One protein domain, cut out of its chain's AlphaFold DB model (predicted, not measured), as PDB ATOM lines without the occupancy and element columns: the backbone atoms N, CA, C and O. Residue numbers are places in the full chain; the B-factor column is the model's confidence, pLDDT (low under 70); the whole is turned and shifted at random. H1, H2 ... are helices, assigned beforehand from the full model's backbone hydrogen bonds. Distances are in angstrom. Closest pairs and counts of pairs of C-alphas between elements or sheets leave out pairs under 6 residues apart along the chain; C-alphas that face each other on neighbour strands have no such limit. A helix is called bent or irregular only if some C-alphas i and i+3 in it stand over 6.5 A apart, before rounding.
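What this domain is: This is residues 9 to 202 of the 204 residues of an uncharacterized protein of Pedobacter sp. BAL39 (UniProt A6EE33). Four long helices, H1, H3, H6 and H9, lie side by side as a four-helix bundle, with H1 and H6 in one layer and H3 and H9 in the other, and each runs opposite to the two it touches. H5 crosses H1 and H6 on the side away from H3 and H9, H2 crosses H1 and H3, and the short H4 packs on H1 near its first residues; H7 and H8 lie off the bundle, and residues 172 to 179 stick out. The printed part has 194 residues with nine named helices, H1 to H9 in order, and no named strand: all helix. It is compact, with a radius of gyration of the C-alphas of 16.9 A and spans of 51 by 36 by 27 A.

Where its parts are: H1, residues 9 to 37, is the longest helix at 42.5 A, from C-alpha 9 at (87.681, 129.597, 166.798) to C-alpha 37 at (109.010, 133.363, 203.422). H3 is residues 65 to 87, 33.2 A; H6 is residues 121 to 147, 39.2 A; H9 is residues 181 to 202, 32.9 A, ending at C-alpha 202 at (118.855, 139.608, 191.108). H9 is neither bent nor irregular, but only just: C-alphas 199 and 202 are 6.0 A apart. H5 is residues 99 to 112, 20.4 A. The shorter ones are H2, residues 53 to 61, H4, residues 92 to 96, H7, residues 155 to 159, and H8, residues 164 to 172.

How they stand to each other: H1 is the hub, touching five helices. It touches H3 at a shallow tilt of 14 degrees, opposite ways, closest at the C-alphas of Ser 23 and Val 74, 5.2 A. It touches H6 at 7 degrees, shallow, opposite ways, closest at C-alphas Ile 15 and Ala 142, 5.4 A. H9 touches H6, with C-alphas Tyr 132 and Tyr 197 closest at 5.3 A, and H3, with C-alphas Thr 80 and Gln 185 closest at 6.0 A. H5 touches residues 10 to 21 of H1 at a steep tilt of 51 degrees, with C-alphas Ala 14 and Ala 101 closest at 4.3 A. H2 touches residues 27 to 34 of H1, with C-alphas Gly 30 and Leu 59 closest at 6.6 A. H4 touches H1, with C-alphas Ala 13 and Val 95 closest at 5.1 A. H8 is close to H6 but not clearly touching, with C-alphas Tyr 140 and Leu 167 closest at 7.4 A; H7 touches no helix. Every O i to N i+4 pair is within hydrogen-bond range in H1, H2, H3, H4, H7 and H8, against 9 of 10 in H5, 22 of 23 in H6 and 16 of 18 in H9.

The domain as a whole: The C-alphas farthest apart, of Asp 41 and Asp 176, are 53.2 A apart. The printed part has no cut, and the link from H1 to H2, 15 residues, is long. Mean pLDDT of the printed part is 82.0; residue 51, residues 115 to 118 and residues 148 to 179 are under 70.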
ATOM      1  N   HIS A   9      88.175 129.276 165.455       88.56
ATOM      2  CA  HIS A   9      87.681 129.597 166.798       88.56
ATOM      3  C   HIS A   9      88.431 128.815 167.883       88.56
ATOM      4  O   HIS A   9      88.931 129.404 168.839       88.56
ATOM      5  N   THR A  10      88.554 127.497 167.714       90.38
ATOM      6  CA  THR A  10      89.236 126.613 168.669       90.38
ATOM      7  C   THR A  10      90.718 126.963 168.802       90.38
ATOM      8  O   THR A  10      91.247 126.969 169.910       90.38
ATOM      9  N   LEU A  11      91.393 127.292 167.695       89.06
ATOM     10  CA  LEU A  11      92.793 127.723 167.713       89.06
ATOM     11  C   LEU A  11      92.960 129.029 168.499       89.06
ATOM     12  O   LEU A  11      93.823 129.124 169.373       89.06
ATOM     13  N   ARG A  12      92.099 130.023 168.248       90.94
ATOM     14  CA  ARG A  12      92.148 131.309 168.958       90.94
ATOM     15  C   ARG A  12      91.801 131.163 170.436       90.94
ATOM     16  O   ARG A  12      92.462 131.786 171.267       90.94
ATOM     17  N   ALA A  13      90.820 130.323 170.765       94.19
ATOM     18  CA  ALA A  13      90.467 130.000 172.142       94.19
ATOM     19  C   ALA A  13      91.633 129.303 172.860       94.19
ATOM     20  O   ALA A  13      91.954 129.661 173.989       94.19
ATOM     21  N   ALA A  14      92.334 128.379 172.192       93.88
ATOM     22  CA  ALA A  14      93.490 127.697 172.768       93.88
ATOM     23  C   ALA A  14      94.624 128.677 173.105       93.88
ATOM     24  O   ALA A  14      95.230 128.562 174.165       93.88
ATOM     25  N   ILE A  15      94.875 129.679 172.255       93.56
ATOM     26  CA  ILE A  15      95.857 130.741 172.530       93.56
ATOM     27  C   ILE A  15      95.489 131.523 173.802       93.56
ATOM     28  O   ILE A  15      96.344 131.739 174.662       93.56
ATOM     29  N   ALA A  16      94.218 131.902 173.965       95.94
ATOM     30  CA  ALA A  16      93.749 132.576 175.177       95.94
ATOM     31  C   ALA A  16      93.892 131.695 176.430       95.94
ATOM     32  O   ALA A  16      94.346 132.165 177.475       95.94
ATOM     33  N   GLN A  17      93.589 130.401 176.316       96.69
ATOM     34  CA  GLN A  17      93.765 129.458 177.417       96.69
ATOM     35  C   GLN A  17      95.246 129.219 177.763       96.69
ATOM     36  O   GLN A  17      95.574 129.131 178.941       96.69
ATOM     37  N   LEU A  18      96.163 129.201 176.788       96.06
ATOM     38  CA  LEU A  18      97.611 129.134 177.048       96.06
ATOM     39  C   LEU A  18      98.111 130.335 177.858       96.06
ATOM     40  O   LEU A  18      98.926 130.173 178.771       96.06
ATOM     41  N   MET A  19      97.615 131.537 177.550       96.75
ATOM     42  CA  MET A  19      97.898 132.733 178.346       96.75
ATOM     43  C   MET A  19      97.354 132.575 179.774       96.75
ATOM     44  O   MET A  19      98.092 132.794 180.733       96.75
ATOM     45  N   SER A  20      96.117 132.095 179.933       95.75
ATOM     46  CA  SER A  20      95.518 131.831 181.250       95.75
ATOM     47  C   SER A  20      96.327 130.814 182.069       95.75
ATOM     48  O   SER A  20      96.687 131.082 183.213       95.75
ATOM     49  N   PHE A  21      96.731 129.687 181.473       95.31
ATOM     50  CA  PHE A  21      97.577 128.687 182.141       95.31
ATOM     51  C   PHE A  21      98.927 129.261 182.574       95.31
ATOM     52  O   PHE A  21      99.425 128.929 183.648       95.31
ATOM     53  N   SER A  22      99.495 130.167 181.775       96.12
ATOM     54  CA  SER A  22     100.725 130.880 182.132       96.12
ATOM     55  C   SER A  22     100.535 131.741 183.386       96.12
ATOM     56  O   SER A  22     101.417 131.771 184.241       96.12
ATOM     57  N   SER A  23      99.379 132.401 183.523       95.44
ATOM     58  CA  SER A  23      99.014 133.169 184.722       95.44
ATOM     59  C   SER A  23      98.909 132.265 185.953       95.44
ATOM     60  O   SER A  23      99.554 132.529 186.969       95.44
ATOM     61  N   PHE A  24      98.193 131.140 185.839       93.56
ATOM     62  CA  PHE A  24      98.072 130.154 186.920       93.56
ATOM     63  C   PHE A  24      99.426 129.612 187.383       93.56
ATOM     64  O   PHE A  24      99.677 129.530 188.585       93.56
ATOM     65  N   GLU A  25     100.316 129.283 186.450       94.06
ATOM     66  CA  GLU A  25     101.642 128.767 186.783       94.06
ATOM     67  C   GLU A  25     102.482 129.810 187.534       94.06
ATOM     68  O   GLU A  25     103.084 129.493 188.557       94.06
ATOM     69  N   ILE A  26     102.455 131.077 187.107       95.25
ATOM     70  CA  ILE A  26     103.140 132.166 187.823       95.25
ATOM     71  C   ILE A  26     102.570 132.344 189.237       95.25
ATOM     72  O   ILE A  26     103.328 132.500 190.198       95.25
ATOM     73  N   CYS A  27     101.245 132.297 189.378       94.62
ATOM     74  CA  CYS A  27     100.569 132.389 190.669       94.62
ATOM     75  C   CYS A  27     100.954 131.240 191.612       94.62
ATOM     76  O   CYS A  27     101.225 131.491 192.789       94.62
ATOM     77  N   LYS A  28     101.059 130.004 191.103       93.12
ATOM     78  CA  LYS A  28     101.543 128.840 191.868       93.12
ATOM     79  C   LYS A  28     102.913 129.126 192.484       93.12
ATOM     80  O   LYS A  28     103.093 128.986 193.692       93.12
ATOM     81  N   TYR A  29     103.858 129.609 191.680       93.50
ATOM     82  CA  TYR A  29     105.187 129.981 192.167       93.50
ATOM     83  C   TYR A  29     105.158 131.127 193.184       93.50
ATOM     84  O   TYR A  29     105.875 131.085 194.186       93.50
ATOM     85  N   GLY A  30     104.313 132.136 192.965       94.19
ATOM     86  CA  GLY A  30     104.100 133.206 193.938       94.19
ATOM     87  C   GLY A  30     103.638 132.659 195.289       94.19
ATOM     88  O   GLY A  30     104.179 133.038 196.330       94.19
ATOM     89  N   MET A  31     102.705 131.704 195.275       92.88
ATOM     90  CA  MET A  31     102.192 131.068 196.486       92.88
ATOM     91  C   MET A  31     103.284 130.286 197.206       92.88
ATOM     92  O   MET A  31     103.401 130.373 198.427       92.88
ATOM     93  N   MET A  32     104.135 129.580 196.465       91.81
ATOM     94  CA  MET A  32     105.274 128.862 197.036       91.81
ATOM     95  C   MET A  32     106.260 129.815 197.719       91.81
ATOM     96  O   MET A  32     106.727 129.522 198.820       91.81
ATOM     97  N   VAL A  33     106.521 130.991 197.137       93.00
ATOM     98  CA  VAL A  33     107.365 132.021 197.767       93.00
ATOM     99  C   VAL A  33     106.742 132.544 199.063       93.00
ATOM    100  O   VAL A  33     107.440 132.616 200.078       93.00
ATOM    101  N   ILE A  34     105.446 132.880 199.062       92.38
ATOM    102  CA  ILE A  34     104.750 133.360 200.268       92.38
ATOM    103  C   ILE A  34     104.777 132.295 201.361       92.38
ATOM    104  O   ILE A  34     105.142 132.598 202.497       92.38
ATOM    105  N   LEU A  35     104.441 131.047 201.030       90.50
ATOM    106  CA  LEU A  35     104.453 129.936 201.983       90.50
ATOM    107  C   LEU A  35     105.852 129.667 202.537       90.50
ATOM    108  O   LEU A  35     105.977 129.253 203.682       90.50
ATOM    109  N   GLU A  36     106.910 129.921 201.772       90.12
ATOM    110  CA  GLU A  36     108.276 129.740 202.256       90.12
ATOM    111  C   GLU A  36     108.737 130.908 203.149       90.12
ATOM    112  O   GLU A  36     109.369 130.674 204.182       90.12
ATOM    113  N   LYS A  37     108.414 132.163 202.795       88.94
ATOM    114  CA  LYS A  37     109.010 133.363 203.422       88.94
ATOM    115  C   LYS A  37     108.109 134.154 204.364       88.94
ATOM    116  O   LYS A  37     108.616 134.720 205.330       88.94
ATOM    117  N   GLU A  38     106.820 134.251 204.069       87.06
ATOM    118  CA  GLU A  38     105.876 135.111 204.798       87.06
ATOM    119  C   GLU A  38     104.903 134.295 205.661       87.06
ATOM    120  O   GLU A  38     104.489 134.757 206.723       87.06
ATOM    121  N   MET A  39     104.579 133.068 205.240       86.38
ATOM    122  CA  MET A  39     103.583 132.187 205.861       86.38
ATOM    123  C   MET A  39     104.139 130.777 206.106       86.38
ATOM    124  O   MET A  39     103.480 129.771 205.840       86.38
ATOM    125  N   THR A  40     105.372 130.693 206.612       84.00
ATOM    126  CA  THR A  40     106.083 129.422 206.848       84.00
ATOM    127  C   THR A  40     105.334 128.469 207.784       84.00
ATOM    128  O   THR A  40     105.502 127.254 207.703       84.00
ATOM    129  N   ASP A  41     104.480 128.994 208.663       85.44
ATOM    130  CA  ASP A  41     103.605 128.220 209.543       85.44
ATOM    131  C   ASP A  41     102.473 127.486 208.804       85.44
ATOM    132  O   ASP A  41     101.953 126.497 209.323       85.44
ATOM    133  N   LEU A  42     102.124 127.921 207.590       82.69
ATOM    134  CA  LEU A  42     101.123 127.287 206.728       82.69
ATOM    135  C   LEU A  42     101.720 126.298 205.714       82.69
ATOM    136  O   LEU A  42     100.966 125.618 205.006       82.69
ATOM    137  N   LYS A  43     103.054 126.167 205.654       78.19
ATOM    138  CA  LYS A  43     103.741 125.239 204.743       78.19
ATOM    139  C   LYS A  43     103.238 123.803 204.951       78.19
ATOM    140  O   LYS A  43     103.173 123.300 206.073       78.19
ATOM    141  N   GLY A  44     102.852 123.139 203.859       75.94
ATOM    142  CA  GLY A  44     102.306 121.774 203.867       75.94
ATOM    143  C   GLY A  44     100.848 121.653 204.331       75.94
ATOM    144  O   GLY A  44     100.308 120.548 204.338       75.94
ATOM    145  N   THR A  45     100.211 122.766 204.712       78.12
ATOM    146  CA  THR A  45      98.775 122.825 205.039       78.12
ATOM    147  C   THR A  45      97.971 123.445 203.900       78.12
ATOM    148  O   THR A  45      96.846 123.021 203.644       78.12
ATOM    149  N   VAL A  46      98.552 124.432 203.218       79.75
ATOM    150  CA  VAL A  46      98.005 125.034 201.998       79.75
ATOM    151  C   VAL A  46      98.675 124.387 200.793       79.75
ATOM    152  O   VAL A  46      99.900 124.261 200.758       79.75
ATOM    153  N   ASP A  47      97.860 123.967 199.832       78.31
ATOM    154  CA  ASP A  47      98.319 123.445 198.549       78.31
ATOM    155  C   ASP A  47      98.491 124.609 197.554       78.31
ATOM    156  O   ASP A  47      97.493 125.255 197.227       78.31
ATOM    157  N   PRO A  48      99.716 124.897 197.072       76.81
ATOM    158  CA  PRO A  48      99.961 125.985 196.127       76.81
ATOM    159  C   PRO A  48      99.317 125.757 194.750       76.81
ATOM    160  O   PRO A  48      99.182 126.715 193.993       76.81
ATOM    161  N   GLU A  49      98.909 124.527 194.419       76.38
ATOM    162  CA  GLU A  49      98.179 124.221 193.179       76.38
ATOM    163  C   GLU A  49      96.683 124.551 193.283       76.38
ATOM    164  O   GLU A  49      95.991 124.678 192.268       76.38
ATOM    165  N   THR A  50      96.161 124.718 194.501       74.50
ATOM    166  CA  THR A  50      94.765 125.092 194.717       74.50
ATOM    167  C   THR A  50      94.648 126.609 194.731       74.50
ATOM    168  O   THR A  50      94.921 127.262 195.734       74.50
ATOM    169  N   PHE A  51      94.214 127.172 193.603       68.56
ATOM    170  CA  PHE A  51      94.121 128.614 193.421       68.56
ATOM    171  C   PHE A  51      92.661 129.079 193.347       68.56
ATOM    172  O   PHE A  51      91.916 128.712 192.436       68.56
ATOM    173  N   THR A  52      92.236 129.886 194.317       73.94
ATOM    174  CA  THR A  52      90.939 130.571 194.337       73.94
ATOM    175  C   THR A  52      91.143 132.090 194.360       73.94
ATOM    176  O   THR A  52      92.269 132.584 194.345       73.94
ATOM    177  N   GLY A  53      90.052 132.865 194.413       73.69
ATOM    178  CA  GLY A  53      90.152 134.326 194.536       73.69
ATOM    179  C   GLY A  53      90.896 134.792 195.797       73.69
ATOM    180  O   GLY A  53      91.489 135.862 195.787       73.69
ATOM    181  N   VAL A  54      90.915 133.983 196.861       78.31
ATOM    182  CA  VAL A  54      91.589 134.335 198.121       78.31
ATOM    183  C   VAL A  54      93.111 134.259 197.986       78.31
ATOM    184  O   VAL A  54      93.815 135.126 198.497       78.31
ATOM    185  N   GLU A  55      93.631 133.246 197.293       82.69
ATOM    186  CA  GLU A  55      95.065 133.112 197.033       82.69
ATOM    187  C   GLU A  55      95.566 134.252 196.139       82.69
ATOM    188  O   GLU A  55      96.657 134.768 196.365       82.69
ATOM    189  N   PHE A  56      94.748 134.721 195.194       85.00
ATOM    190  CA  PHE A  56      95.086 135.893 194.386       85.00
ATOM    191  C   PHE A  56      95.196 137.175 195.223       85.00
ATOM    192  O   PHE A  56      96.213 137.864 195.145       85.00
ATOM    193  N   ASP A  57      94.210 137.456 196.083       86.00
ATOM    194  CA  ASP A  57      94.248 138.609 196.995       86.00
ATOM    195  C   ASP A  57      95.485 138.566 197.914       86.00
ATOM    196  O   ASP A  57      96.084 139.597 198.235       86.00
ATOM    197  N   LEU A  58      95.888 137.363 198.336       89.38
ATOM    198  CA  LEU A  58      97.083 137.154 199.148       89.38
ATOM    199  C   LEU A  58      98.367 137.480 198.373       89.38
ATOM    200  O   LEU A  58      99.242 138.158 198.913       89.38
ATOM    201  N   LEU A  59      98.473 137.038 197.117       92.88
ATOM    202  CA  LEU A  59      99.603 137.380 196.252       92.88
ATOM    203  C   LEU A  59      99.703 138.888 196.003       92.88
ATOM    204  O   LEU A  59     100.799 139.446 196.063       92.88
ATOM    205  N   GLU A  60      98.577 139.563 195.762       91.38
ATOM    206  CA  GLU A  60      98.549 141.018 195.573       91.38
ATOM    207  C   GLU A  60      98.955 141.791 196.835       91.38
ATOM    208  O   GLU A  60      99.569 142.858 196.741       91.38
ATOM    209  N   ALA A  61      98.630 141.258 198.016       92.38
ATOM    210  CA  ALA A  61      98.962 141.861 199.303       92.38
ATOM    211  C   ALA A  61     100.406 141.593 199.767       92.38
ATOM    212  O   ALA A  61     100.844 142.208 200.744       92.38
ATOM    213  N   SER A  62     101.140 140.690 199.109       93.31
ATOM    214  CA  SER A  62     102.503 140.332 199.505       93.31
ATOM    215  C   SER A  62     103.470 141.507 199.363       93.31
ATOM    216  O   SER A  62     103.452 142.266 198.387       93.31
ATOM    217  N   GLU A  63     104.364 141.652 200.342       92.88
ATOM    218  CA  GLU A  63     105.411 142.673 200.312       92.88
ATOM    219  C   GLU A  63     106.710 142.155 199.678       92.88
ATOM    220  O   GLU A  63     107.596 142.961 199.359       92.88
ATOM    221  N   ASP A  64     106.805 140.844 199.433       94.50
ATOM    222  CA  ASP A  64     107.965 140.197 198.841       94.50
ATOM    223  C   ASP A  64     108.262 140.731 197.419       94.50
ATOM    224  O   ASP A  64     107.403 140.697 196.529       94.50
ATOM    225  N   PRO A  65     109.486 141.233 197.152       94.62
ATOM    226  CA  PRO A  65     109.825 141.805 195.851       94.62
ATOM    227  C   PRO A  65     109.743 140.813 194.686       94.62
ATOM    228  O   PRO A  65     109.461 141.237 193.563       94.62
ATOM    229  N   LEU A  66     109.996 139.525 194.937       95.31
ATOM    230  CA  LEU A  66     109.888 138.473 193.934       95.31
ATOM    231  C   LEU A  66     108.417 138.228 193.596       95.31
ATOM    232  O   LEU A  66     108.060 138.266 192.422       95.31
ATOM    233  N   VAL A  67     107.545 138.108 194.602       96.25
ATOM    234  CA  VAL A  67     106.091 137.977 194.387       96.25
ATOM    235  C   VAL A  67     105.539 139.190 193.640       96.25
ATOM    236  O   VAL A  67     104.838 139.040 192.643       96.25
ATOM    237  N   LYS A  68     105.942 140.410 194.014       95.75
ATOM    238  CA  LYS A  68     105.556 141.630 193.282       95.75
ATOM    239  C   LYS A  68     106.021 141.637 191.830       95.75
ATOM    240  O   LYS A  68     105.381 142.269 190.992       95.75
ATOM    241  N   MET A  69     107.155 141.011 191.520       96.12
ATOM    242  CA  MET A  69     107.613 140.866 190.141       96.12
ATOM    243  C   MET A  69     106.728 139.880 189.375       96.12
ATOM    244  O   MET A  69     106.277 140.214 188.281       96.12
ATOM    245  N   LEU A  70     106.424 138.726 189.973       97.00
ATOM    246  CA  LEU A  70     105.528 137.718 189.404       97.00
ATOM    247  C   LEU A  70     104.138 138.305 189.115       97.00
ATOM    248  O   LEU A  70     103.635 138.191 187.999       97.00
ATOM    249  N   MET A  71     103.566 139.046 190.068       96.81
ATOM    250  CA  MET A  71     102.241 139.657 189.912       96.81
ATOM    251  C   MET A  71     102.185 140.744 188.833       96.81
ATOM    252  O   MET A  71     101.136 140.959 188.224       96.81
ATOM    253  N   LYS A  72     103.307 141.402 188.512       96.69
ATOM    254  CA  LYS A  72     103.362 142.289 187.336       96.69
ATOM    255  C   LYS A  72     103.233 141.509 186.030       96.69
ATOM    256  O   LYS A  72     102.594 142.010 185.109       96.69
ATOM    257  N   SER A  73     103.827 140.318 185.944       97.56
ATOM    258  CA  SER A  73     103.665 139.446 184.779       97.56
ATOM    259  C   SER A  73     102.229 138.948 184.654       97.56
ATOM    260  O   SER A  73     101.677 139.024 183.564       97.56
ATOM    261  N   VAL A  74     101.608 138.524 185.760       97.00
ATOM    262  CA  VAL A  74     100.194 138.107 185.795       97.00
ATOM    263  C   VAL A  74      99.280 139.215 185.279       97.00
ATOM    264  O   VAL A  74      98.524 139.007 184.337       97.00
ATOM    265  N   LYS A  75      99.441 140.436 185.793       96.56
ATOM    266  CA  LYS A  75      98.661 141.584 185.323       96.56
ATOM    267  C   LYS A  75      98.831 141.849 183.822       96.56
ATOM    268  O   LYS A  75      97.856 142.157 183.141       96.56
ATOM    269  N   ALA A  76     100.053 141.739 183.303       97.56
ATOM    270  CA  ALA A  76     100.303 141.914 181.874       97.56
ATOM    271  C   ALA A  76      99.636 140.810 181.034       97.56
ATOM    272  O   ALA A  76      99.110 141.097 179.958       97.56
ATOM    273  N   ILE A  77      99.605 139.568 181.534       97.56
ATOM    274  CA  ILE A  77      98.857 138.464 180.920       97.56
ATOM    275  C   ILE A  77      97.367 138.799 180.861       97.56
ATOM    276  O   ILE A  77      96.791 138.737 179.779       97.56
ATOM    277  N   ASP A  78      96.762 139.208 181.974       95.56
ATOM    278  CA  ASP A  78      95.324 139.490 182.039       95.56
ATOM    279  C   ASP A  78      94.917 140.633 181.090       95.56
ATOM    280  O   ASP A  78      93.935 140.529 180.349       95.56
ATOM    281  N   GLU A  79      95.712 141.709 181.046       97.25
ATOM    282  CA  GLU A  79      95.517 142.825 180.111       97.25
ATOM    283  C   GLU A  79      95.651 142.374 178.644       97.25
ATOM    284  O   GLU A  79      94.894 142.822 177.771       97.25
ATOM    285  N   THR A  80      96.573 141.449 178.371       96.06
ATOM    286  CA  THR A  80      96.785 140.887 177.034       96.06
ATOM    287  C   THR A  80      95.641 139.967 176.622       96.06
ATOM    288  O   THR A  80      95.151 140.096 175.502       96.06
ATOM    289  N   ILE A  81      95.162 139.088 177.510       96.44
ATOM    290  CA  ILE A  81      93.998 138.224 177.259       96.44
ATOM    291  C   ILE A  81      92.791 139.094 176.911       96.44
ATOM    292  O   ILE A  81      92.183 138.902 175.860       96.44
ATOM    293  N   ALA A  82      92.482 140.099 177.736       96.00
ATOM    294  CA  ALA A  82      91.346 140.987 177.501       96.00
ATOM    295  C   ALA A  82      91.436 141.693 176.135       96.00
ATOM    296  O   ALA A  82      90.455 141.761 175.388       96.00
ATOM    297  N   THR A  83      92.625 142.185 175.780       95.44
ATOM    298  CA  THR A  83      92.873 142.843 174.491       95.44
ATOM    299  C   THR A  83      92.760 141.859 173.326       95.44
ATOM    300  O   THR A  83      92.114 142.161 172.322       95.44
ATOM    301  N   TYR A  84      93.330 140.665 173.462       94.19
ATOM    302  CA  TYR A  84      93.284 139.602 172.463       94.19
ATOM    303  C   TYR A  84      91.848 139.140 172.188       94.19
ATOM    304  O   TYR A  84      91.425 139.084 171.033       94.19
ATOM    305  N   LEU A  85      91.055 138.876 173.229       94.50
ATOM    306  CA  LEU A  85      89.646 138.502 173.081       94.50
ATOM    307  C   LEU A  85      88.846 139.606 172.381       94.50
ATOM    308  O   LEU A  85      88.060 139.324 171.474       94.50
ATOM    309  N   MET A  86      89.110 140.872 172.720       94.75
ATOM    310  CA  MET A  86      88.479 142.021 172.069       94.75
ATOM    311  C   MET A  86      88.831 142.116 170.578       94.75
ATOM    312  O   MET A  86      87.941 142.341 169.759       94.75
ATOM    313  N   ILE A  87      90.104 141.927 170.212       91.38
ATOM    314  CA  ILE A  87      90.557 141.923 168.811       91.38
ATOM    315  C   ILE A  87      89.809 140.854 168.006       91.38
ATOM    316  O   ILE A  87      89.390 141.115 166.879       91.38
ATOM    317  N   ASN A  88      89.609 139.676 168.598       89.38
ATOM    318  CA  ASN A  88      88.995 138.525 167.938       89.38
ATOM    319  C   ASN A  88      87.468 138.455 168.099       89.38
ATOM    320  O   ASN A  88      86.852 137.525 167.587       89.38
ATOM    321  N   SER A  89      86.848 139.434 168.770       93.25
ATOM    322  CA  SER A  89      85.407 139.442 169.075       93.25
ATOM    323  C   SER A  89      84.930 138.162 169.776       93.25
ATOM    324  O   SER A  89      83.846 137.659 169.483       93.25
ATOM    325  N   MET A  90      85.751 137.633 170.683       94.50
ATOM    326  CA  MET A  90      85.470 136.409 171.430       94.50
ATOM    327  C   MET A  90      84.913 136.735 172.817       94.50
ATOM    328  O   MET A  90      85.332 137.706 173.451       94.50
ATOM    329  N   ASP A  91      83.980 135.911 173.285       95.50
ATOM    330  CA  ASP A  91      83.463 135.976 174.648       95.50
ATOM    331  C   ASP A  91      84.342 135.142 175.587       95.50
ATOM    332  O   ASP A  91      84.653 133.988 175.298       95.50
ATOM    333  N   ASP A  92      84.744 135.730 176.713       92.25
ATOM    334  CA  ASP A  92      85.638 135.083 177.678       92.25
ATOM    335  C   ASP A  92      85.022 133.809 178.273       92.25
ATOM    336  O   ASP A  92      85.677 132.772 178.364       92.25
ATOM    337  N   PHE A  93      83.728 133.840 178.609       92.69
ATOM    338  CA  PHE A  93      83.063 132.672 179.175       92.69
ATOM    339  C   PHE A  93      82.974 131.534 178.154       92.69
ATOM    340  O   PHE A  93      83.204 130.380 178.511       92.69
ATOM    341  N   GLU A  94      82.672 131.827 176.890       92.69
ATOM    342  CA  GLU A  94      82.694 130.820 175.822       92.69
ATOM    343  C   GLU A  94      84.098 130.236 175.620       92.69
ATOM    344  O   GLU A  94      84.260 129.016 175.609       92.69
ATOM    345  N   VAL A  95      85.119 131.093 175.542       93.81
ATOM    346  CA  VAL A  95      86.521 130.692 175.351       93.81
ATOM    347  C   VAL A  95      87.002 129.769 176.461       93.81
ATOM    348  O   VAL A  95      87.607 128.737 176.173       93.81
ATOM    349  N   MET A  96      86.740 130.117 177.722       91.56
ATOM    350  CA  MET A  96      87.219 129.345 178.873       91.56
ATOM    351  C   MET A  96      86.465 128.020 179.064       91.56
ATOM    352  O   MET A  96      86.948 127.149 179.784       91.56
ATOM    353  N   ASN A  97      85.313 127.841 178.405       92.81
ATOM    354  CA  ASN A  97      84.535 126.598 178.412       92.81
ATOM    355  C   ASN A  97      84.656 125.790 177.100       92.81
ATOM    356  O   ASN A  97      83.929 124.811 176.923       92.81
ATOM    357  N   ASP A  98      85.548 126.166 176.173       94.31
ATOM    358  CA  ASP A  98      85.825 125.377 174.965       94.31
ATOM    359  C   ASP A  98      86.737 124.181 175.311       94.31
ATOM    360  O   ASP A  98      87.947 124.322 175.527       94.31
ATOM    361  N   ASP A  99      86.136 122.988 175.374       94.31
ATOM    362  CA  ASP A  99      86.802 121.722 175.713       94.31
ATOM    363  C   ASP A  99      87.907 121.329 174.720       94.31
ATOM    364  O   ASP A  99      88.897 120.699 175.103       94.31
ATOM    365  N   ASP A 100      87.735 121.621 173.430       92.06
ATOM    366  CA  ASP A 100      88.715 121.235 172.410       92.06
ATOM    367  C   ASP A 100      89.907 122.190 172.429       92.06
ATOM    368  O   ASP A 100      91.056 121.743 172.344       92.06
ATOM    369  N   ALA A 101      89.646 123.480 172.649       92.88
ATOM    370  CA  ALA A 101      90.677 124.467 172.919       92.88
ATOM    371  C   ALA A 101      91.462 124.107 174.185       92.88
ATOM    372  O   ALA A 101      92.692 124.147 174.172       92.88
ATOM    373  N   ASN A 102      90.772 123.660 175.238       94.31
ATOM    374  CA  ASN A 102      91.395 123.235 176.487       94.31
ATOM    375  C   ASN A 102      92.312 122.030 176.322       94.31
ATOM    376  O   ASN A 102      93.442 122.049 176.813       94.31
ATOM    377  N   LYS A 103      91.881 121.006 175.580       91.62
ATOM    378  CA  LYS A 103      92.734 119.849 175.267       91.62
ATOM    379  C   LYS A 103      93.977 120.264 174.488       91.62
ATOM    380  O   LYS A 103      95.068 119.790 174.803       91.62
ATOM    381  N   LEU A 104      93.823 121.131 173.485       90.00
ATOM    382  CA  LEU A 104      94.935 121.607 172.663       90.00
ATOM    383  C   LEU A 104      95.921 122.448 173.484       90.00
ATOM    384  O   LEU A 104      97.117 122.159 173.487       90.00
ATOM    385  N   ALA A 105      95.418 123.438 174.223       92.31
ATOM    386  CA  ALA A 105      96.217 124.280 175.103       92.31
ATOM    387  C   ALA A 105      96.941 123.438 176.159       92.31
ATOM    388  O   ALA A 105      98.147 123.576 176.331       92.31
ATOM    389  N   SER A 106      96.247 122.495 176.799       91.62
ATOM    390  CA  SER A 106      96.840 121.611 177.811       91.62
ATOM    391  C   SER A 106      97.937 120.737 177.216       91.62
ATOM    392  O   SER A 106      98.981 120.549 177.834       91.62
ATOM    393  N   HIS A 107      97.729 120.208 176.007       88.06
ATOM    394  CA  HIS A 107      98.745 119.418 175.320       88.06
ATOM    395  C   HIS A 107     100.018 120.232 175.067       88.06
ATOM    396  O   HIS A 107     101.110 119.756 175.360       88.06
ATOM    397  N   ILE A 108      99.880 121.462 174.568       87.81
ATOM    398  CA  ILE A 108     101.015 122.356 174.315       87.81
ATOM    399  C   ILE A 108     101.694 122.748 175.626       87.81
ATOM    400  O   ILE A 108     102.907 122.614 175.750       87.81
ATOM    401  N   PHE A 109     100.925 123.192 176.616       90.88
ATOM    402  CA  PHE A 109     101.444 123.675 177.891       90.88
ATOM    403  C   PHE A 109     102.249 122.596 178.626       90.88
ATOM    404  O   PHE A 109     103.398 122.826 179.005       90.88
ATOM    405  N   ASN A 110     101.701 121.380 178.715       87.94
ATOM    406  CA  ASN A 110     102.344 120.247 179.384       87.94
ATOM    407  C   ASN A 110     103.593 119.725 178.651       87.94
ATOM    408  O   ASN A 110     104.363 118.959 179.228       87.94
ATOM    409  N   ASN A 111     103.827 120.124 177.395       83.94
ATOM    410  CA  ASN A 111     105.082 119.809 176.708       83.94
ATOM    411  C   ASN A 111     106.256 120.671 177.208       83.94
ATOM    412  O   ASN A 111     107.412 120.280 177.014       83.94
ATOM    413  N   PHE A 112     105.979 121.830 177.818       82.19
ATOM    414  CA  PHE A 112     106.998 122.785 178.273       82.19
ATOM    415  C   PHE A 112     107.051 122.945 179.789       82.19
ATOM    416  O   PHE A 112     108.134 123.132 180.338       82.19
ATOM    417  N   ILE A 113     105.911 122.877 180.467       82.94
ATOM    418  CA  ILE A 113     105.817 123.067 181.911       82.94
ATOM    419  C   ILE A 113     105.792 121.695 182.577       82.94
ATOM    420  O   ILE A 113     104.923 120.868 182.310       82.94
ATOM    421  N   SER A 114     106.793 121.435 183.417       72.69
ATOM    422  CA  SER A 114     106.939 120.193 184.171       72.69
ATOM    423  C   SER A 114     106.952 120.495 185.658       72.69
ATOM    424  O   SER A 114     107.612 121.448 186.070       72.69
ATOM    425  N   ASN A 115     106.320 119.638 186.458       68.25
ATOM    426  CA  ASN A 115     106.373 119.747 187.912       68.25
ATOM    427  C   ASN A 115     107.812 119.528 188.390       68.25
ATOM    428  O   ASN A 115     108.347 118.421 188.296       68.25
ATOM    429  N   TRP A 116     108.435 120.598 188.870       67.62
ATOM    430  CA  TRP A 116     109.748 120.557 189.494       67.62
ATOM    431  C   TRP A 116     109.561 120.355 191.003       67.62
ATOM    432  O   TRP A 116     108.666 120.936 191.612       67.62
ATOM    433  N   GLU A 117     110.376 119.499 191.625       64.62
ATOM    434  CA  GLU A 117     110.370 119.360 193.086       64.62
ATOM    435  C   GLU A 117     111.084 120.556 193.720       64.62
ATOM    436  O   GLU A 117     112.303 120.700 193.625       64.62
ATOM    437  N   GLU A 118     110.318 121.425 194.364       66.81
ATOM    438  CA  GLU A 118     110.809 122.700 194.878       66.81
ATOM    439  C   GLU A 118     110.700 122.727 196.399       66.81
ATOM    440  O   GLU A 118     109.764 123.285 196.972       66.81
ATOM    441  N   ASP A 119     111.661 122.095 197.075       76.00
ATOM    442  CA  ASP A 119     111.827 122.293 198.515       76.00
ATOM    443  C   ASP A 119     112.916 123.332 198.786       76.00
ATOM    444  O   ASP A 119     114.061 123.189 198.354       76.00
ATOM    445  N   GLY A 120     112.547 124.371 199.528       84.44
ATOM    446  CA  GLY A 120     113.424 125.468 199.909       84.44
ATOM    447  C   GLY A 120     113.417 126.629 198.916       84.44
ATOM    448  O   GLY A 120     113.341 126.455 197.701       84.44
ATOM    449  N   TYR A 121     113.551 127.838 199.461       89.38
ATOM    450  CA  TYR A 121     113.476 129.089 198.701       89.38
ATOM    451  C   TYR A 121     114.410 129.144 197.481       89.38
ATOM    452  O   TYR A 121     113.994 129.584 196.417       89.38
ATOM    453  N   GLU A 122     115.654 128.676 197.601       89.69
ATOM    454  CA  GLU A 122     116.621 128.690 196.493       89.69
ATOM    455  C   GLU A 122     116.139 127.847 195.300       89.69
ATOM    456  O   GLU A 122     116.192 128.297 194.155       89.69
ATOM    457  N   ASN A 123     115.580 126.663 195.568       89.81
ATOM    458  CA  ASN A 123     115.016 125.805 194.527       89.81
ATOM    459  C   ASN A 123     113.764 126.425 193.900       89.81
ATOM    460  O   ASN A 123     113.604 126.335 192.687       89.81
ATOM    461  N   ILE A 124     112.932 127.115 194.689       92.00
ATOM    462  CA  ILE A 124     111.783 127.878 194.176       92.00
ATOM    463  C   ILE A 124     112.264 128.987 193.225       92.00
ATOM    464  O   ILE A 124     111.745 129.116 192.121       92.00
ATOM    465  N   VAL A 125     113.297 129.759 193.589       92.62
ATOM    466  CA  VAL A 125     113.855 130.813 192.715       92.62
ATOM    467  C   VAL A 125     114.409 130.223 191.412       92.62
ATOM    468  O   VAL A 125     114.169 130.771 190.333       92.62
ATOM    469  N   HIS A 126     115.099 129.080 191.478       90.25
ATOM    470  CA  HIS A 126     115.518 128.353 190.278       90.25
ATOM    471  C   HIS A 126     114.325 127.890 189.437       90.25
ATOM    472  O   HIS A 126     114.347 128.073 188.219       90.25
ATOM    473  N   GLY A 127     113.284 127.345 190.066       91.44
ATOM    474  CA  GLY A 127     112.042 126.952 189.406       91.44
ATOM    475  C   GLY A 127     111.402 128.123 188.662       91.44
ATOM    476  O   GLY A 127     111.139 128.009 187.468       91.44
ATOM    477  N   ILE A 128     111.298 129.297 189.291       93.62
ATOM    478  CA  ILE A 128     110.767 130.519 188.661       93.62
ATOM    479  C   ILE A 128     111.600 130.931 187.439       93.62
ATOM    480  O   ILE A 128     111.057 131.333 186.407       93.62
ATOM    481  N   HIS A 129     112.928 130.819 187.522       90.00
ATOM    482  CA  HIS A 129     113.808 131.104 186.389       90.00
ATOM    483  C   HIS A 129     113.523 130.174 185.199       90.00
ATOM    484  O   HIS A 129     113.399 130.639 184.061       90.00
ATOM    485  N   TYR A 130     113.368 128.870 185.448       88.56
ATOM    486  CA  TYR A 130     113.003 127.902 184.411       88.56
ATOM    487  C   TYR A 130     111.571 128.092 183.905       88.56
ATOM    488  O   TYR A 130     111.342 127.995 182.701       88.56
ATOM    489  N   MET A 131     110.627 128.430 184.780       93.06
ATOM    490  CA  MET A 131     109.248 128.742 184.418       93.06
ATOM    491  C   MET A 131     109.208 129.875 183.390       93.06
ATOM    492  O   MET A 131     108.649 129.684 182.316       93.06
ATOM    493  N   TYR A 132     109.858 131.019 183.638       92.88
ATOM    494  CA  TYR A 132     109.879 132.114 182.657       92.88
ATOM    495  C   TYR A 132     110.519 131.714 181.321       92.88
ATOM    496  O   TYR A 132     110.072 132.156 180.260       92.88
ATOM    497  N   LEU A 133     111.551 130.863 181.341       87.06
ATOM    498  CA  LEU A 133     112.109 130.297 180.112       87.06
ATOM    499  C   LEU A 133     111.074 129.445 179.365       87.06
ATOM    500  O   LEU A 133     110.924 129.605 178.160       87.06
ATOM    501  N   ASN A 134     110.337 128.593 180.067       88.75
ATOM    502  CA  ASN A 134     109.344 127.716 179.458       88.75
ATOM    503  C   ASN A 134     108.114 128.479 178.951       88.75
ATOM    504  O   ASN A 134     107.637 128.196 177.855       88.75
ATOM    505  N   LEU A 135     107.648 129.499 179.674       92.38
ATOM    506  CA  LEU A 135     106.528 130.343 179.243       92.38
ATOM    507  C   LEU A 135     106.828 131.100 177.942       92.38
ATOM    508  O   LEU A 135     105.933 131.291 177.120       92.38
ATOM    509  N   ARG A 136     108.093 131.456 177.686       86.69
ATOM    510  CA  ARG A 136     108.520 131.983 176.378       86.69
ATOM    511  C   ARG A 136     108.272 130.984 175.244       86.69
ATOM    512  O   ARG A 136     107.746 131.371 174.202       86.69
ATOM    513  N   PHE A 137     108.582 129.704 175.452       82.62
ATOM    514  CA  PHE A 137     108.289 128.661 174.465       82.62
ATOM    515  C   PHE A 137     106.788 128.415 174.298       82.62
ATOM    516  O   PHE A 137     106.332 128.190 173.180       82.62
ATOM    517  N   VAL A 138     106.004 128.534 175.373       89.50
ATOM    518  CA  VAL A 138     104.539 128.465 175.281       89.50
ATOM    519  C   VAL A 138     103.996 129.582 174.381       89.50
ATOM    520  O   VAL A 138     103.189 129.302 173.493       89.50
ATOM    521  N   MET A 139     104.462 130.827 174.542       88.81
ATOM    522  CA  MET A 139     104.049 131.942 173.670       88.81
ATOM    523  C   MET A 139     104.497 131.748 172.224       88.81
ATOM    524  O   MET A 139     103.756 132.088 171.303       88.81
ATOM    525  N   TYR A 140     105.671 131.152 172.006       79.81
ATOM    526  CA  TYR A 140     106.097 130.783 170.662       79.81
ATOM    527  C   TYR A 140     105.142 129.780 170.014       79.81
ATOM    528  O   TYR A 140     104.680 130.001 168.896       79.81
ATOM    529  N   SER A 141     104.803 128.699 170.717       81.00
ATOM    530  CA  SER A 141     103.843 127.718 170.212       81.00
ATOM    531  C   SER A 141     102.470 128.346 169.962       81.00
ATOM    532  O   SER A 141     101.831 128.015 168.968       81.00
ATOM    533  N   ALA A 142     102.041 129.300 170.793       86.00
ATOM    534  CA  ALA A 142     100.824 130.073 170.551       86.00
ATOM    535  C   ALA A 142     100.908 130.909 169.256       86.00
ATOM    536  O   ALA A 142      99.956 130.931 168.477       86.00
ATOM    537  N   ALA A 143     102.051 131.545 168.981       79.94
ATOM    538  CA  ALA A 143     102.262 132.283 167.736       79.94
ATOM    539  C   ALA A 143     102.267 131.351 166.513       79.94
ATOM    540  O   ALA A 143     101.683 131.682 165.484       79.94
ATOM    541  N   GLN A 144     102.851 130.155 166.633       75.44
ATOM    542  CA  GLN A 144     102.823 129.155 165.562       75.44
ATOM    543  C   GLN A 144     101.412 128.630 165.292       75.44
ATOM    544  O   GLN A 144     101.042 128.493 164.129       75.44
ATOM    545  N   LEU A 145     100.589 128.415 166.327       77.12
ATOM    546  CA  LEU A 145      99.171 128.089 166.134       77.12
ATOM    547  C   LEU A 145      98.446 129.155 165.302       77.12
ATOM    548  O   LEU A 145      97.619 128.806 164.460       77.12
ATOM    549  N   TYR A 146      98.766 130.432 165.531       74.12
ATOM    550  CA  TYR A 146      98.193 131.553 164.789       74.12
ATOM    551  C   TYR A 146      98.674 131.594 163.331       74.12
ATOM    552  O   TYR A 146      97.862 131.731 162.424       74.12
ATOM    553  N   ILE A 147      99.985 131.462 163.098       71.19
ATOM    554  CA  ILE A 147     100.603 131.585 161.765       71.19
ATOM    555  C   ILE A 147     100.270 130.389 160.870       71.19
ATOM    556  O   ILE A 147     100.035 130.550 159.675       71.19
ATOM    557  N   GLN A 148     100.279 129.182 161.433       64.06
ATOM    558  CA  GLN A 148     100.167 127.949 160.659       64.06
ATOM    559  C   GLN A 148      98.719 127.486 160.456       64.06
ATOM    560  O   GLN A 148      98.512 126.424 159.874       64.06
ATOM    561  N   GLU A 149      97.721 128.232 160.949       59.47
ATOM    562  CA  GLU A 149      96.293 127.852 160.920       59.47
ATOM    563  C   GLU A 149      96.043 126.402 161.407       59.47
ATOM    564  O   GLU A 149      95.153 125.698 160.930       59.47
ATOM    565  N   GLY A 150      96.855 125.916 162.355       52.12
ATOM    566  CA  GLY A 150      96.783 124.538 162.851       52.12
ATOM    567  C   GLY A 150      97.494 123.476 161.997       52.12
ATOM    568  O   GLY A 150      97.210 122.287 162.172       52.12
ATOM    569  N   ALA A 151      98.404 123.853 161.090       42.84
ATOM    570  CA  ALA A 151      99.348 122.901 160.507       42.84
ATOM    571  C   ALA A 151     100.343 122.398 161.572       42.84
ATOM    572  O   ALA A 151     100.595 123.052 162.582       42.84
ATOM    573  N   GLU A 152     100.812 121.166 161.377       51.34
ATOM    574  CA  GLU A 152     101.630 120.418 162.332       51.34
ATOM    575  C   GLU A 152     102.854 121.235 162.772       51.34
ATOM    576  O   GLU A 152     103.648 121.658 161.935       51.34
ATOM    577  N   MET A 153     103.029 121.425 164.086       47.97
ATOM    578  CA  MET A 153     104.240 122.049 164.618       47.97
ATOM    579  C   MET A 153     105.431 121.164 164.236       47.97
ATOM    580  O   MET A 153     105.520 120.026 164.702       47.97
ATOM    581  N   ASP A 154     106.288 121.669 163.345       48.59
ATOM    582  CA  ASP A 154     107.387 120.905 162.755       48.59
ATOM    583  C   ASP A 154     108.259 120.280 163.854       48.59
ATOM    584  O   ASP A 154     108.687 120.941 164.805       48.59
ATOM    585  N   ALA A 155     108.508 118.977 163.737       45.09
ATOM    586  CA  ALA A 155     109.364 118.250 164.658       45.09
ATOM    587  C   ALA A 155     110.812 118.785 164.642       45.09
ATOM    588  O   ALA A 155     111.491 118.695 165.662       45.09
ATOM    589  N   GLU A 156     111.269 119.391 163.537       46.38
ATOM    590  CA  GLU A 156     112.571 120.073 163.475       46.38
ATOM    591  C   GLU A 156     112.581 121.371 164.304       46.38
ATOM    592  O   GLU A 156     113.534 121.616 165.043       46.38
ATOM    593  N   LEU A 157     111.487 122.147 164.311       48.00
ATOM    594  CA  LEU A 157     111.324 123.317 165.195       48.00
ATOM    595  C   LEU A 157     111.295 122.928 166.683       48.00
ATOM    596  O   LEU A 157     111.725 123.696 167.545       48.00
ATOM    597  N   TYR A 158     110.815 121.721 166.992       45.84
ATOM    598  CA  TYR A 158     110.901 121.126 168.327       45.84
ATOM    599  C   TYR A 158     112.344 120.797 168.747       45.84
ATOM    600  O   TYR A 158     112.657 120.897 169.937       45.84
ATOM    601  N   GLU A 159     113.216 120.398 167.814       46.62
ATOM    602  CA  GLU A 159     114.644 120.147 168.071       46.62
ATOM    603  C   GLU A 159     115.455 121.452 168.143       46.62
ATOM    604  O   GLU A 159     116.377 121.559 168.954       46.62
ATOM    605  N   GLU A 160     115.031 122.494 167.421       47.72
ATOM    606  CA  GLU A 160     115.525 123.874 167.550       47.72
ATOM    607  C   GLU A 160     115.054 124.593 168.829       47.72
ATOM    608  O   GLU A 160     115.210 125.808 168.941       47.72
ATOM    609  N   ARG A 161     114.573 123.850 169.842       44.16
ATOM    610  CA  ARG A 161     114.170 124.260 171.214       44.16
ATOM    611  C   ARG A 161     115.107 125.238 171.943       44.16
ATOM    612  O   ARG A 161     114.815 125.640 173.060       44.16
ATOM    613  N   TRP A 162     116.246 125.572 171.354       47.34
ATOM    614  CA  TRP A 162     117.313 126.403 171.889       47.34
ATOM    615  C   TRP A 162     117.652 127.617 171.019       47.34
ATOM    616  O   TRP A 162     118.529 128.387 171.406       47.34
ATOM    617  N   ASN A 163     116.995 127.814 169.872       53.56
ATOM    618  CA  ASN A 163     117.332 128.905 168.970       53.56
ATOM    619  C   ASN A 163     116.385 130.100 169.132       53.56
ATOM    620  O   ASN A 163     115.443 130.305 168.370       53.56
ATOM    621  N   MET A 164     116.674 130.915 170.150       50.62
ATOM    622  CA  MET A 164     116.081 132.246 170.317       50.62
ATOM    623  C   MET A 164     116.272 133.121 169.073       50.62
ATOM    624  O   MET A 164     115.415 133.956 168.811       50.62
ATOM    625  N   ASP A 165     117.337 132.900 168.293       51.06
ATOM    626  CA  ASP A 165     117.553 133.617 167.038       51.06
ATOM    627  C   ASP A 165     116.585 133.149 165.948       51.06
ATOM    628  O   ASP A 165     116.260 133.964 165.107       51.06
ATOM    629  N   THR A 166     116.055 131.913 165.971       53.62
ATOM    630  CA  THR A 166     114.970 131.490 165.055       53.62
ATOM    631  C   THR A 166     113.656 132.178 165.428       53.62
ATOM    632  O   THR A 166     112.894 132.593 164.563       53.62
ATOM    633  N   LEU A 167     113.371 132.338 166.724       51.78
ATOM    634  CA  LEU A 167     112.189 133.076 167.165       51.78
ATOM    635  C   LEU A 167     112.310 134.562 166.828       51.78
ATOM    636  O   LEU A 167     111.399 135.133 166.238       51.78
ATOM    637  N   LEU A 168     113.429 135.176 167.217       51.75
ATOM    638  CA  LEU A 168     113.713 136.570 166.919       51.75
ATOM    639  C   LEU A 168     113.848 136.780 165.419       51.75
ATOM    640  O   LEU A 168     113.396 137.810 164.975       51.75
ATOM    641  N   SER A 169     114.331 135.819 164.624       53.53
ATOM    642  CA  SER A 169     114.309 135.912 163.161       53.53
ATOM    643  C   SER A 169     112.915 135.719 162.593       53.53
ATOM    644  O   SER A 169     112.608 136.345 161.605       53.53
ATOM    645  N   VAL A 170     112.031 134.915 163.185       50.28
ATOM    646  CA  VAL A 170     110.611 134.892 162.788       50.28
ATOM    647  C   VAL A 170     109.926 136.211 163.166       50.28
ATOM    648  O   VAL A 170     108.985 136.612 162.499       50.28
ATOM    649  N   VAL A 171     110.395 136.907 164.201       48.03
ATOM    650  CA  VAL A 171     109.910 138.241 164.592       48.03
ATOM    651  C   VAL A 171     110.568 139.365 163.772       48.03
ATOM    652  O   VAL A 171     109.897 140.341 163.459       48.03
ATOM    653  N   ASP A 172     111.837 139.215 163.389       46.22
ATOM    654  CA  ASP A 172     112.666 140.190 162.666       46.22
ATOM    655  C   ASP A 172     112.503 140.047 161.142       46.22
ATOM    656  O   ASP A 172     112.456 141.061 160.459       46.22
ATOM    657  N   ASP A 173     112.361 138.828 160.595       44.19
ATOM    658  CA  ASP A 173     111.962 138.572 159.191       44.19
ATOM    659  C   ASP A 173     110.491 138.918 158.964       44.19
ATOM    660  O   ASP A 173     110.052 139.114 157.827       44.19
ATOM    661  N   VAL A 174     109.725 139.068 160.043       48.50
ATOM    662  CA  VAL A 174     108.493 139.840 160.009       48.50
ATOM    663  C   VAL A 174     108.869 141.322 160.162       48.50
ATOM    664  O   VAL A 174     108.449 142.025 161.076       48.50
ATOM    665  N   GLU A 175     109.646 141.827 159.189       42.44
ATOM    666  CA  GLU A 175     109.974 143.257 159.026       42.44
ATOM    667  C   GLU A 175     108.702 144.123 158.855       42.44
ATOM    668  O   GLU A 175     108.763 145.353 158.874       42.44
ATOM    669  N   ASP A 176     107.535 143.487 158.723       46.41
ATOM    670  CA  ASP A 176     106.211 144.082 158.790       46.41
ATOM    671  C   ASP A 176     105.210 143.023 159.300       46.41
ATOM    672  O   ASP A 176     104.673 142.241 158.515       46.41
ATOM    673  N   PHE A 177     104.911 142.985 160.610       46.81
ATOM    674  CA  PHE A 177     103.730 142.242 161.112       46.81
ATOM    675  C   PHE A 177     102.436 142.812 160.507       46.81
ATOM    676  O   PHE A 177     101.355 142.263 160.719       46.81
ATOM    677  N   GLY A 178     102.510 143.935 159.783       45.75
ATOM    678  CA  GLY A 178     101.359 144.732 159.425       45.75
ATOM    679  C   GLY A 178     100.569 145.119 160.675       45.75
ATOM    680  O   GLY A 178     101.061 145.117 161.804       45.75
ATOM    681  N   ASP A 179      99.287 145.395 160.477       51.56
ATOM    682  CA  ASP A 179      98.321 145.605 161.555       51.56
ATOM    683  C   ASP A 179      97.895 144.279 162.255       51.56
ATOM    684  O   ASP A 179      96.777 144.210 162.773       51.56
ATOM    685  N   GLU A 180      98.718 143.210 162.292       73.38
ATOM    686  CA  GLU A 180      98.365 141.921 162.932       73.38
ATOM    687  C   GLU A 180      98.440 141.993 164.463       73.38
ATOM    688  O   GLU A 180      99.350 141.501 165.138       73.38
ATOM    689  N   LYS A 181      97.408 142.616 165.031       82.31
ATOM    690  CA  LYS A 181      97.274 142.921 166.462       82.31
ATOM    691  C   LYS A 181      97.435 141.703 167.375       82.31
ATOM    692  O   LYS A 181      97.876 141.874 168.508       82.31
ATOM    693  N   ASN A 182      97.100 140.504 166.898       82.56
ATOM    694  CA  ASN A 182      97.198 139.261 167.665       82.56
ATOM    695  C   ASN A 182      98.646 138.825 167.911       82.56
ATOM    696  O   ASN A 182      98.996 138.500 169.041       82.56
ATOM    697  N   LEU A 183      99.505 138.871 166.890       81.06
ATOM    698  CA  LEU A 183     100.919 138.517 167.050       81.06
ATOM    699  C   LEU A 183     101.647 139.539 167.930       81.06
ATOM    700  O   LEU A 183     102.466 139.158 168.762       81.06
ATOM    701  N   LEU A 184     101.259 140.815 167.843       83.06
ATOM    702  CA  LEU A 184     101.760 141.859 168.741       83.06
ATOM    703  C   LEU A 184     101.417 141.590 170.216       83.06
ATOM    704  O   LEU A 184     102.239 141.868 171.086       83.06
ATOM    705  N   GLN A 185     100.234 141.031 170.508       88.19
ATOM    706  CA  GLN A 185      99.870 140.630 171.874       88.19
ATOM    707  C   GLN A 185     100.780 139.506 172.395       88.19
ATOM    708  O   GLN A 185     101.285 139.580 173.514       88.19
ATOM    709  N   LEU A 186     101.045 138.489 171.572       86.81
ATOM    710  CA  LEU A 186     101.909 137.370 171.962       86.81
ATOM    711  C   LEU A 186     103.370 137.800 172.130       86.81
ATOM    712  O   LEU A 186     104.029 137.385 173.084       86.81
ATOM    713  N   PHE A 187     103.859 138.681 171.256       83.56
ATOM    714  CA  PHE A 187     105.195 139.255 171.381       83.56
ATOM    715  C   PHE A 187     105.335 140.120 172.639       83.56
ATOM    716  O   PHE A 187     106.348 140.052 173.332       83.56
ATOM    717  N   HIS A 188     104.298 140.882 172.999       88.69
ATOM    718  CA  HIS A 188     104.298 141.628 174.253       88.69
ATOM    719  C   HIS A 188     104.510 140.707 175.467       88.69
ATOM    720  O   HIS A 188     105.366 140.994 176.305       88.69
ATOM    721  N   LEU A 189     103.801 139.576 175.541       91.88
ATOM    722  CA  LEU A 189     103.990 138.610 176.631       91.88
ATOM    723  C   LEU A 189     105.340 137.913 176.587       91.88
ATOM    724  O   LEU A 189     105.942 137.678 177.634       91.88
ATOM    725  N   PHE A 190     105.851 137.635 175.391       88.31
ATOM    726  CA  PHE A 190     107.206 137.133 175.239       88.31
ATOM    727  C   PHE A 190     108.233 138.063 175.903       88.31
ATOM    728  O   PHE A 190     109.059 137.607 176.698       88.31
ATOM    729  N   GLU A 191     108.138 139.371 175.650       86.88
ATOM    730  CA  GLU A 191     109.008 140.376 176.267       86.88
ATOM    731  C   GLU A 191     108.797 140.491 177.780       86.88
ATOM    732  O   GLU A 191     109.766 140.617 178.532       86.88
ATOM    733  N   VAL A 192     107.555 140.373 178.263       93.25
ATOM    734  CA  VAL A 192     107.258 140.308 179.706       93.25
ATOM    735  C   VAL A 192     107.976 139.121 180.352       93.25
ATOM    736  O   VAL A 192     108.602 139.276 181.403       93.25
ATOM    737  N   PHE A 193     107.936 137.945 179.728       92.88
ATOM    738  CA  PHE A 193     108.600 136.747 180.243       92.88
ATOM    739  C   PHE A 193     110.119 136.818 180.114       92.88
ATOM    740  O   PHE A 193     110.830 136.360 181.007       92.88
ATOM    741  N   ASN A 194     110.634 137.452 179.062       88.31
ATOM    742  CA  ASN A 194     112.057 137.731 178.912       88.31
ATOM    743  C   ASN A 194     112.566 138.684 180.008       88.31
ATOM    744  O   ASN A 194     113.610 138.443 180.619       88.31
ATOM    745  N   ALA A 195     111.810 139.740 180.311       90.69
ATOM    746  CA  ALA A 195     112.117 140.653 181.406       90.69
ATOM    747  C   ALA A 195     112.062 139.944 182.767       90.69
ATOM    748  O   ALA A 195     112.961 140.140 183.585       90.69
ATOM    749  N   GLY A 196     111.060 139.084 182.991       92.00
ATOM    750  CA  GLY A 196     110.954 138.245 184.186       92.00
ATOM    751  C   GLY A 196     112.163 137.324 184.353       92.00
ATOM    752  O   GLY A 196     112.829 137.375 185.384       92.00
ATOM    753  N   TYR A 197     112.517 136.571 183.307       89.88
ATOM    754  CA  TYR A 197     113.692 135.693 183.267       89.88
ATOM    755  C   TYR A 197     114.977 136.427 183.675       89.88
ATOM    756  O   TYR A 197     115.682 136.001 184.588       89.88
ATOM    757  N   ASN A 198     115.247 137.574 183.047       88.25
ATOM    758  CA  ASN A 198     116.429 138.377 183.355       88.25
ATOM    759  C   ASN A 198     116.357 138.992 184.764       88.25
ATOM    760  O   ASN A 198     117.376 139.085 185.448       88.25
ATOM    761  N   GLY A 199     115.162 139.374 185.222       88.31
ATOM    762  CA  GLY A 199     114.925 139.948 186.546       88.31
ATOM    763  C   GLY A 199     115.192 138.977 187.697       88.31
ATOM    764  O   GLY A 199     115.664 139.411 188.750       88.31
ATOM    765  N   ILE A 200     114.983 137.668 187.492       88.44
ATOM    766  CA  ILE A 200     115.272 136.641 188.509       88.44
ATOM    767  C   ILE A 200     116.751 136.603 188.891       88.44
ATOM    768  O   ILE A 200     117.077 136.297 190.036       88.44
ATOM    769  N   THR A 201     117.655 137.002 187.993       81.56
ATOM    770  CA  THR A 201     119.097 136.993 188.279       81.56
ATOM    771  C   THR A 201     119.508 137.861 189.474       81.56
ATOM    772  O   THR A 201     120.583 137.661 190.030       81.56
ATOM    773  N   HIS A 202     118.649 138.787 189.913       81.44
ATOM    774  CA  HIS A 202     118.855 139.608 191.108       81.44
ATOM    775  C   HIS A 202     118.504 138.911 192.435       81.44
ATOM    776  O   HIS A 202     118.719 139.501 193.493       81.44
TER     777      HIS A 202